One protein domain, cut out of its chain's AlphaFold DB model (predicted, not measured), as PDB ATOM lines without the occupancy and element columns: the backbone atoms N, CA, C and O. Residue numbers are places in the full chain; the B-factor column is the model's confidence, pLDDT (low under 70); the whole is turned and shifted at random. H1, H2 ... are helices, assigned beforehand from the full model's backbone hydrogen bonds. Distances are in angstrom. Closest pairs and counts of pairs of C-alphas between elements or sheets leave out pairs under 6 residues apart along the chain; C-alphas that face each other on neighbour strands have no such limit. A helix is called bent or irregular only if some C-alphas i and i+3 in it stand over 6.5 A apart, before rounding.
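This is residues 17 to 88 of the 88 residues of an uncharacterized protein of Oceanospirillaceae bacterium (UniProt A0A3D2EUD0). One long helix, H4, bends partway along, and H2 packs at the bend, touching both arms, H4a and H4b. H3 packs on H2 near one end of the domain, while toward the other end H1 meets H4b with residues 25 to 28 alone, and its residues 17 to 23 stick out free. The printed part has 72 residues with four named helices, in the order H1, H2, H3, H4, and no named strand; the class is all helix. The whole is loose, with a radius of gyration of the C-alphas of 13.9 A, and elongated, spanning 43 by 22 by 19 A.

H4, residues 64 to 87, was assigned as one helix by its hydrogen bonds but is bent, with C-alphas 74 and 77 lying 6.8 A apart. Its arms, H4a with residues 64 to 74 and H4b with residues 77 to 87, stand at a steep tilt of 49 degrees. H2, residues 35 to 45, touches H4a at a steep tilt of 55 degrees, opposite ways; their closest C-alphas, those of Asn 37 and Tyr 74, are 4.9 A apart. H2 also touches H4b, about perpendicular at 76 degrees, with the C-alphas of Asn 37 and Leu 78 closest at 6.5 A. H3, residues 52 to 58, touches H2, about perpendicular at 74 degrees, and the closest C-alphas are those of Ala 39 and Glu 52, 5.3 A apart. H3 and H4a are near each other, their closest C-alphas 8.4 A apart. H1, residues 17 to 30, touches H4b with residues 25 to 28 alone, at a steep tilt of 59 degrees, opposite ways; the C-alphas of Ala 28 and Gln 81 are closest, at 5.7 A. H1 is apart from H2, H3 and H4a, and H3 is apart from H4b. In H1, H2, H3, H4a and H4b every O i to N i+4 pair is within hydrogen-bond range.

H4a measures 15.5 A from C-alpha 64 at (205.983, 220.191, 135.785) to C-alpha 74, and H4b 15.7 A from C-alpha 77 to C-alpha 87 at (213.570, 229.397, 104.251). H2 measures 15.5 A and H3 10.1 A. H1 is 20.1 A long and begins at C-alpha 17, at (226.522, 221.127, 104.982).

The two C-alphas farthest apart, those of Glu 18 and Gly 61, are 42.9 A apart. The printed part has no cut. The links H1 to H2 and H3 to H4 are tight, and that from H2 to H3 is short. The mean pLDDT of the printed part is 93.0, and residue 88, the chain's last, is the one printed residue under 70.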
ATOM      1  N   GLU A  17     227.663 220.205 104.972       93.19
ATOM      2  CA  GLU A  17     226.522 221.127 104.982       93.19
ATOM      3  C   GLU A  17     225.465 220.698 103.960       93.19
ATOM      4  O   GLU A  17     224.291 220.591 104.298       93.19
ATOM      5  N   GLU A  18     225.884 220.321 102.750       92.50
ATOM      6  CA  GLU A  18     224.973 219.809 101.722       92.50
ATOM      7  C   GLU A  18     224.281 218.503 102.164       92.50
ATOM      8  O   GLU A  18     223.102 218.284 101.878       92.50
ATOM      9  N   LEU A  19     224.980 217.640 102.917       92.06
ATOM     10  CA  LEU A  19     224.360 216.452 103.518       92.06
ATOM     11  C   LEU A  19     223.281 216.823 104.535       92.06
ATOM     12  O   LEU A  19     222.230 216.179 104.572       92.06
ATOM     13  N   VAL A  20     223.560 217.815 105.381       91.19
ATOM     14  CA  VAL A  20     222.626 218.289 106.408       91.19
ATOM     15  C   VAL A  20     221.377 218.859 105.747       91.19
ATOM     16  O   VAL A  20     220.281 218.410 106.075       91.19
ATOM     17  N   ASP A  21     221.531 219.729 104.750       89.12
ATOM     18  CA  ASP A  21     220.405 220.324 104.022       89.12
ATOM     19  C   ASP A  21     219.549 219.255 103.329       89.12
ATOM     20  O   ASP A  21     218.313 219.284 103.384       89.12
ATOM     21  N   TRP A  22     220.193 218.257 102.712       90.12
ATOM     22  CA  TRP A  22     219.499 217.133 102.087       90.12
ATOM     23  C   TRP A  22     218.710 216.302 103.109       90.12
ATOM     24  O   TRP A  22     217.557 215.930 102.859       90.12
ATOM     25  N   LEU A  23     219.308 216.018 104.272       89.50
ATOM     26  CA  LEU A  23     218.664 215.272 105.352       89.50
ATOM     27  C   LEU A  23     217.486 216.043 105.944       89.50
ATOM     28  O   LEU A  23     216.399 215.475 106.053       89.50
ATOM     29  N   ASP A  24     217.674 217.317 106.285       88.00
ATOM     30  CA  ASP A  24     216.630 218.153 106.878       88.00
ATOM     31  C   ASP A  24     215.452 218.320 105.913       88.00
ATOM     32  O   ASP A  24     214.300 218.117 106.310       88.00
ATOM     33  N   THR A  25     215.726 218.533 104.622       87.56
ATOM     34  CA  THR A  25     214.703 218.553 103.565       87.56
ATOM     35  C   THR A  25     213.951 217.223 103.479       87.56
ATOM     36  O   THR A  25     212.720 217.191 103.380       87.56
ATOM     37  N   SER A  26     214.665 216.097 103.509       88.94
ATOM     38  CA  SER A  26     214.060 214.762 103.436       88.94
ATOM     39  C   SER A  26     213.184 214.467 104.659       88.94
ATOM     40  O   SER A  26     212.071 213.959 104.516       88.94
ATOM     41  N   ILE A  27     213.639 214.832 105.860       87.62
ATOM     42  CA  ILE A  27     212.895 214.644 107.111       87.62
ATOM     43  C   ILE A  27     211.654 215.539 107.135       87.62
ATOM     44  O   ILE A  27     210.558 215.039 107.396       87.62
ATOM     45  N   ALA A  28     211.799 216.832 106.832       86.06
ATOM     46  CA  ALA A  28     210.703 217.800 106.860       86.06
ATOM     47  C   ALA A  28     209.557 217.403 105.914       86.06
ATOM     48  O   ALA A  28     208.389 217.482 106.297       86.06
ATOM     49  N   ASN A  29     209.887 216.903 104.719       86.12
ATOM     50  CA  ASN A  29     208.900 216.482 103.723       86.12
ATOM     51  C   ASN A  29     208.155 215.187 104.079       86.12
ATOM     52  O   ASN A  29     207.054 214.962 103.584       86.12
ATOM     53  N   ASN A  30     208.746 214.320 104.901       88.31
ATOM     54  CA  ASN A  30     208.180 213.005 105.222       88.31
ATOM     55  C   ASN A  30     207.540 212.934 106.616       88.31
ATOM     56  O   ASN A  30     206.960 211.903 106.979       88.31
ATOM     57  N   TYR A  31     207.650 214.001 107.410       86.94
ATOM     58  CA  TYR A  31     207.113 214.030 108.761       86.94
ATOM     59  C   TYR A  31     205.580 214.065 108.747       86.94
ATOM     60  O   TYR A  31     204.967 214.929 108.123       86.94
ATOM     61  N   GLN A  32     204.947 213.146 109.481       89.50
ATOM     62  CA  GLN A  32     203.498 213.139 109.664       89.50
ATOM     63  C   GLN A  32     203.127 213.921 110.920       89.50
ATOM     64  O   GLN A  32     203.498 213.546 112.034       89.50
ATOM     65  N   PHE A  33     202.348 214.982 110.741       91.25
ATOM     66  CA  PHE A  33     201.816 215.768 111.849       91.25
ATOM     67  C   PHE A  33     200.495 215.182 112.333       91.25
ATOM     68  O   PHE A  33     199.666 214.713 111.546       91.25
ATOM     69  N   HIS A  34     200.312 215.219 113.647       93.06
ATOM     70  CA  HIS A  34     199.067 214.902 114.327       93.06
ATOM     71  C   HIS A  34     198.512 216.161 114.993       93.06
ATOM     72  O   HIS A  34     199.259 217.083 115.328       93.06
ATOM     73  N   ASP A  35     197.209 216.182 115.269       96.06
ATOM     74  CA  ASP A  35     196.554 217.315 115.937       96.06
ATOM     75  C   ASP A  35     197.190 217.657 117.293       96.06
ATOM     76  O   ASP A  35     197.201 218.818 117.699       96.06
ATOM     77  N   THR A  36     197.789 216.677 117.973       96.50
ATOM     78  CA  THR A  36     198.544 216.888 119.212       96.50
ATOM     79  C   THR A  36     199.841 217.680 119.007       96.50
ATOM     80  O   THR A  36     200.284 218.354 119.929       96.50
ATOM     81  N   ASN A  37     200.463 217.646 117.822       96.56
ATOM     82  CA  ASN A  37     201.614 218.508 117.514       96.56
ATOM     83  C   ASN A  37     201.181 219.978 117.406       96.56
ATOM     84  O   ASN A  37     201.836 220.860 117.958       96.56
ATOM     85  N   HIS A  38     200.052 220.228 116.737       97.00
ATOM     86  CA  HIS A  38     199.459 221.563 116.632       97.00
ATOM     87  C   HIS A  38     198.986 222.075 117.995       97.00
ATOM     88  O   HIS A  38     199.290 223.210 118.356       97.00
ATOM     89  N   ALA A  39     198.340 221.214 118.790       97.94
ATOM     90  CA  ALA A  39     197.950 221.535 120.159       97.94
ATOM     91  C   ALA A  39     199.150 221.956 121.011       97.94
ATOM     92  O   ALA A  39     199.075 222.958 121.710       97.94
ATOM     93  N   ALA A  40     200.276 221.246 120.909       97.94
ATOM     94  CA  ALA A  40     201.469 221.579 121.675       97.94
ATOM     95  C   ALA A  40     202.027 222.974 121.349       97.94
ATOM     96  O   ALA A  40     202.460 223.687 122.251       97.94
ATOM     97  N   VAL A  41     202.012 223.381 120.074       97.56
ATOM     98  CA  VAL A  41     202.425 224.738 119.679       97.56
ATOM     99  C   VAL A  41     201.448 225.786 120.212       97.56
ATOM    100  O   VAL A  41     201.907 226.744 120.830       97.56
ATOM    101  N   ALA A  42     200.140 225.569 120.049       97.44
ATOM    102  CA  ALA A  42     199.104 226.475 120.546       97.44
ATOM    103  C   ALA A  42     199.205 226.669 122.070       97.44
ATOM    104  O   ALA A  42     199.309 227.794 122.550       97.44
ATOM    105  N   MET A  43     199.323 225.578 122.834       96.62
ATOM    106  CA  MET A  43     199.477 225.627 124.293       96.62
ATOM    107  C   MET A  43     200.732 226.404 124.725       96.62
ATOM    108  O   MET A  43     200.678 227.167 125.686       96.62
ATOM    109  N   LEU A  44     201.857 226.267 124.006       96.06
ATOM    110  CA  LEU A  44     203.073 227.055 124.266       96.06
ATOM    111  C   LEU A  44     202.901 228.554 123.967       96.06
ATOM    112  O   LEU A  44     203.668 229.364 124.486       96.06
ATOM    113  N   GLN A  45     201.932 228.918 123.130       95.75
ATOM    114  CA  GLN A  45     201.575 230.298 122.794       95.75
ATOM    115  C   GLN A  45     200.437 230.843 123.674       95.75
ATOM    116  O   GLN A  45     200.095 232.018 123.565       95.75
ATOM    117  N   GLY A  46     199.879 230.021 124.570       96.00
ATOM    118  CA  GLY A  46     198.711 230.379 125.379       96.00
ATOM    119  C   GLY A  46     197.390 230.341 124.603       96.00
ATOM    120  O   GLY A  46     196.420 230.965 125.024       96.00
ATOM    121  N   GLU A  47     197.351 229.630 123.477       96.94
ATOM    122  CA  GLU A  47     196.183 229.462 122.613       96.94
ATOM    123  C   GLU A  47     195.532 228.083 122.813       96.94
ATOM    124  O   GLU A  47     196.200 227.097 123.130       96.94
ATOM    125  N   SER A  48     194.219 227.998 122.584       95.69
ATOM    126  CA  SER A  48     193.468 226.738 122.670       95.69
ATOM    127  C   SER A  48     193.494 225.955 121.359       95.69
ATOM    128  O   SER A  48     193.485 226.525 120.268       95.69
ATOM    129  N   HIS A  49     193.430 224.624 121.451       98.00
ATOM    130  CA  HIS A  49     193.344 223.743 120.283       98.00
ATOM    131  C   HIS A  49     192.420 222.548 120.542       98.00
ATOM    132  O   HIS A  49     192.342 222.032 121.652       98.00
ATOM    133  N   ARG A  50     191.760 222.025 119.498       97.56
ATOM    134  CA  ARG A  50     190.786 220.918 119.632       97.56
ATOM    135  C   ARG A  50     191.346 219.640 120.274       97.56
ATOM    136  O   ARG A  50     190.598 218.889 120.885       97.56
ATOM    137  N   ALA A  51     192.648 219.398 120.129       97.62
ATOM    138  CA  ALA A  51     193.343 218.227 120.674       97.62
ATOM    139  C   ALA A  51     194.094 218.510 121.990       97.62
ATOM    140  O   ALA A  51     194.883 217.681 122.435       97.62
ATOM    141  N   GLU A  52     193.861 219.666 122.619       97.38
ATOM    142  CA  GLU A  52     194.460 220.028 123.910       97.38
ATOM    143  C   GLU A  52     194.140 218.990 124.991       97.38
ATOM    144  O   GLU A  52     195.050 218.482 125.642       97.38
ATOM    145  N   LEU A  53     192.872 218.580 125.106       97.38
ATOM    146  CA  LEU A  53     192.451 217.570 126.082       97.38
ATOM    147  C   LEU A  53     193.160 216.222 125.876       97.38
ATOM    148  O   LEU A  53     193.564 215.580 126.844       97.38
ATOM    149  N   GLU A  54     193.326 215.791 124.624       97.69
ATOM    150  CA  GLU A  54     194.035 214.549 124.297       97.69
ATOM    151  C   GLU A  54     195.511 214.627 124.710       97.69
ATOM    152  O   GLU A  54     196.053 213.683 125.287       97.69
ATOM    153  N   LEU A  55     196.173 215.755 124.441       97.25
ATOM    154  CA  LEU A  55     197.570 215.948 124.820       97.25
ATOM    155  C   LEU A  55     197.739 216.045 126.345       97.25
ATOM    156  O   LEU A  55     198.671 215.458 126.895       97.25
ATOM    157  N   GLU A  56     196.813 216.710 127.035       96.56
ATOM    158  CA  GLU A  56     196.781 216.787 128.498       96.56
ATOM    159  C   GLU A  56     196.637 215.412 129.157       96.56
ATOM    160  O   GLU A  56     197.350 215.103 130.113       96.56
ATOM    161  N   GLN A  57     195.795 214.535 128.602       97.25
ATOM    162  CA  GLN A  57     195.665 213.153 129.076       97.25
ATOM    163  C   GLN A  57     196.984 212.376 128.976       97.25
ATOM    164  O   GLN A  57     197.321 211.617 129.884       97.25
ATOM    165  N   ARG A  58     197.777 212.594 127.918       95.75
ATOM    166  CA  ARG A  58     199.109 211.973 127.765       95.75
ATOM    167  C   ARG A  58     200.128 212.497 128.780       95.75
ATOM    168  O   ARG A  58     201.122 211.827 129.047       95.75
ATOM    169  N   MET A  59     199.886 213.680 129.337       96.56
ATOM    170  CA  MET A  59     200.710 214.312 130.368       96.56
ATOM    171  C   MET A  59     200.199 214.062 131.795       96.56
ATOM    172  O   MET A  59     200.739 214.631 132.751       96.56
ATOM    173  N   ALA A  60     199.164 213.238 131.962       96.88
ATOM    174  CA  ALA A  60     198.619 212.908 133.270       96.88
ATOM    175  C   ALA A  60     199.673 212.201 134.140       96.88
ATOM    176  O   ALA A  60     200.348 211.272 133.704       96.88
ATOM    177  N   GLY A  61     199.826 212.657 135.387       96.31
ATOM    178  CA  GLY A  61     200.796 212.099 136.338       96.31
ATOM    179  C   GLY A  61     202.246 212.559 136.141       96.31
ATOM    180  O   GLY A  61     203.097 212.221 136.961       96.31
ATOM    181  N   LEU A  62     202.535 213.353 135.108       97.75
ATOM    182  CA  LEU A  62     203.851 213.960 134.922       97.75
ATOM    183  C   LEU A  62     204.028 215.178 135.831       97.75
ATOM    184  O   LEU A  62     203.113 215.985 136.011       97.75
ATOM    185  N   ASN A  63     205.236 215.352 136.365       98.12
ATOM    186  CA  ASN A  63     205.596 216.579 137.069       98.12
ATOM    187  C   ASN A  63     205.776 217.750 136.085       98.12
ATOM    188  O   ASN A  63     205.861 217.560 134.873       98.12
ATOM    189  N   LYS A  64     205.875 218.977 136.607       96.50
ATOM    190  CA  LYS A  64     205.983 220.191 135.785       96.50
ATOM    191  C   LYS A  64     207.106 220.121 134.737       96.50
ATOM    192  O   LYS A  64     206.841 220.369 133.567       96.50
ATOM    193  N   ALA A  65     208.317 219.733 135.132       97.50
ATOM    194  CA  ALA A  65     209.460 219.668 134.218       97.50
ATOM    195  C   ALA A  65     209.261 218.614 133.113       97.50
ATOM    196  O   ALA A  65     209.567 218.853 131.948       97.50
ATOM    197  N   GLN A  66     208.689 217.458 133.458       98.00
ATOM    198  CA  GLN A  66     208.353 216.411 132.489       98.00
ATOM    199  C   GLN A  66     207.269 216.865 131.507       98.00
ATOM    200  O   GLN A  66     207.361 216.570 130.317       98.00
ATOM    201  N   ARG A  67     206.259 217.599 131.992       97.56
ATOM    202  CA  ARG A  67     205.200 218.181 131.153       97.56
ATOM    203  C   ARG A  67     205.779 219.183 130.163       97.56
ATOM    204  O   ARG A  67     205.504 219.080 128.975       97.56
ATOM    205  N   GLU A  68     206.632 220.093 130.630       96.31
ATOM    206  CA  GLU A  68     207.324 221.067 129.777       96.31
ATOM    207  C   GLU A  68     208.180 220.374 128.706       96.31
ATOM    208  O   GLU A  68     208.110 220.733 127.528       96.31
ATOM    209  N   GLN A  69     208.927 219.330 129.082       97.19
ATOM    210  CA  GLN A  69     209.730 218.556 128.137       97.19
ATOM    211  C   GLN A  69     208.862 217.842 127.091       97.19
ATOM    212  O   GLN A  69     209.158 217.911 125.897       97.19
ATOM    213  N   LEU A  70     207.788 217.165 127.510       96.94
ATOM    214  CA  LEU A  70     206.896 216.454 126.593       96.94
ATOM    215  C   LEU A  70     206.197 217.434 125.646       96.94
ATOM    216  O   LEU A  70     206.144 217.190 124.441       96.94
ATOM    217  N   LEU A  71     205.735 218.573 126.157       97.00
ATOM    218  CA  LEU A  71     205.118 219.618 125.347       97.00
ATOM    219  C   LEU A  71     206.087 220.140 124.275       97.00
ATOM    220  O   LEU A  71     205.725 220.230 123.100       97.00
ATOM    221  N   ALA A  72     207.348 220.393 124.642       97.00
ATOM    222  CA  ALA A  72     208.387 220.767 123.685       97.00
ATOM    223  C   ALA A  72     208.622 219.669 122.632       97.00
ATOM    224  O   ALA A  72     208.697 219.969 121.441       97.00
ATOM    225  N   MET A  73     208.670 218.395 123.035       95.56
ATOM    226  CA  MET A  73     208.829 217.270 122.105       95.56
ATOM    227  C   MET A  73     207.705 217.202 121.063       95.56
ATOM    228  O   MET A  73     207.990 216.970 119.891       95.56
ATOM    229  N   TYR A  74     206.449 217.430 121.459       96.25
ATOM    230  CA  TYR A  74     205.316 217.434 120.526       96.25
ATOM    231  C   TYR A  74     205.302 218.672 119.621       96.25
ATOM    232  O   TYR A  74     204.917 218.565 118.455       96.25
ATOM    233  N   ALA A  75     205.742 219.830 120.114       96.50
ATOM    234  CA  ALA A  75     205.782 221.068 119.338       96.50
ATOM    235  C   ALA A  75     206.941 221.118 118.324       96.50
ATOM    236  O   ALA A  75     206.807 221.707 117.250       96.50
ATOM    237  N   ASN A  76     208.086 220.514 118.656       93.25
ATOM    238  CA  ASN A  76     209.328 220.639 117.891       93.25
ATOM    239  C   ASN A  76     209.214 220.261 116.405       93.25
ATOM    240  O   ASN A  76     209.716 221.030 115.586       93.25
ATOM    241  N   PRO A  77     208.566 219.147 116.016       90.00
ATOM    242  CA  PRO A  77     208.444 218.798 114.606       90.00
ATOM    243  C   PRO A  77     207.746 219.884 113.789       90.00
ATOM    244  O   PRO A  77     208.218 220.250 112.716       90.00
ATOM    245  N   LEU A  78     206.646 220.435 114.313       92.25
ATOM    246  CA  LEU A  78     205.873 221.461 113.617       92.25
ATOM    247  C   LEU A  78     206.662 222.771 113.519       92.25
ATOM    248  O   LEU A  78     206.691 223.394 112.463       92.25
ATOM    249  N   LYS A  79     207.374 223.153 114.588       92.50
ATOM    250  CA  LYS A  79     208.275 224.316 114.572       92.50
ATOM    251  C   LYS A  79     209.376 224.179 113.517       92.50
ATOM    252  O   LYS A  79     209.662 225.144 112.819       92.50
ATOM    253  N   ARG A  80     209.967 222.986 113.380       88.25
ATOM    254  CA  ARG A  80     210.988 222.711 112.356       88.25
ATOM    255  C   ARG A  80     210.417 222.806 110.945       88.25
ATOM    256  O   ARG A  80     211.025 223.456 110.107       88.25
ATOM    257  N   GLN A  81     209.233 222.246 110.700       88.75
ATOM    258  CA  GLN A  81     208.557 222.386 109.407       88.75
ATOM    259  C   GLN A  81     208.260 223.854 109.072       88.75
ATOM    260  O   GLN A  81     208.473 224.296 107.951       88.75
ATOM    261  N   GLN A  82     207.786 224.628 110.049       89.69
ATOM    262  CA  GLN A  82     207.513 226.053 109.862       89.69
ATOM    263  C   GLN A  82     208.781 226.863 109.574       89.69
ATOM    264  O   GLN A  82     208.704 227.820 108.813       89.69
ATOM    265  N   ALA A  83     209.915 226.519 110.192       88.12
ATOM    266  CA  ALA A  83     211.202 227.142 109.893       88.12
ATOM    267  C   ALA A  83     211.651 226.802 108.465       88.12
ATOM    268  O   ALA A  83     211.875 227.714 107.677       88.12
ATOM    269  N   PHE A  84     211.626 225.516 108.103       85.69
ATOM    270  CA  PHE A  84     211.941 225.041 106.754       85.69
ATOM    271  C   PHE A  84     211.096 225.745 105.676       85.69
ATOM    272  O   PHE A  84     211.628 226.277 104.711       85.69
ATOM    273  N   ASN A  85     209.778 225.850 105.878       84.81
ATOM    274  CA  ASN A  85     208.872 226.514 104.934       84.81
ATOM    275  C   ASN A  85     209.066 228.040 104.827       84.81
ATOM    276  O   ASN A  85     208.513 228.645 103.916       84.81
ATOM    277  N   LYS A  86     209.751 228.685 105.781       83.62
ATOM    278  CA  LYS A  86     210.090 230.119 105.703       83.62
ATOM    279  C   LYS A  86     211.396 230.367 104.951       83.62
ATOM    280  O   LYS A  86     211.625 231.493 104.520       83.62
ATOM    281  N   GLU A  87     212.251 229.354 104.885       71.00
ATOM    282  CA  GLU A  87     213.570 229.397 104.251       71.00
ATOM    283  C   GLU A  87     213.530 228.907 102.793       71.00
ATOM    284  O   GLU A  87     214.410 229.275 102.015       71.00
ATOM    285  N   ALA A  88     212.512 228.114 102.429       61.88
ATOM    286  CA  ALA A  88     212.217 227.645 101.070       61.88
ATOM    287  C   ALA A  88     211.520 228.708 100.200       61.88
ATOM    288  O   ALA A  88     211.836 228.755  98.987       61.88
TER     289      ALA A  88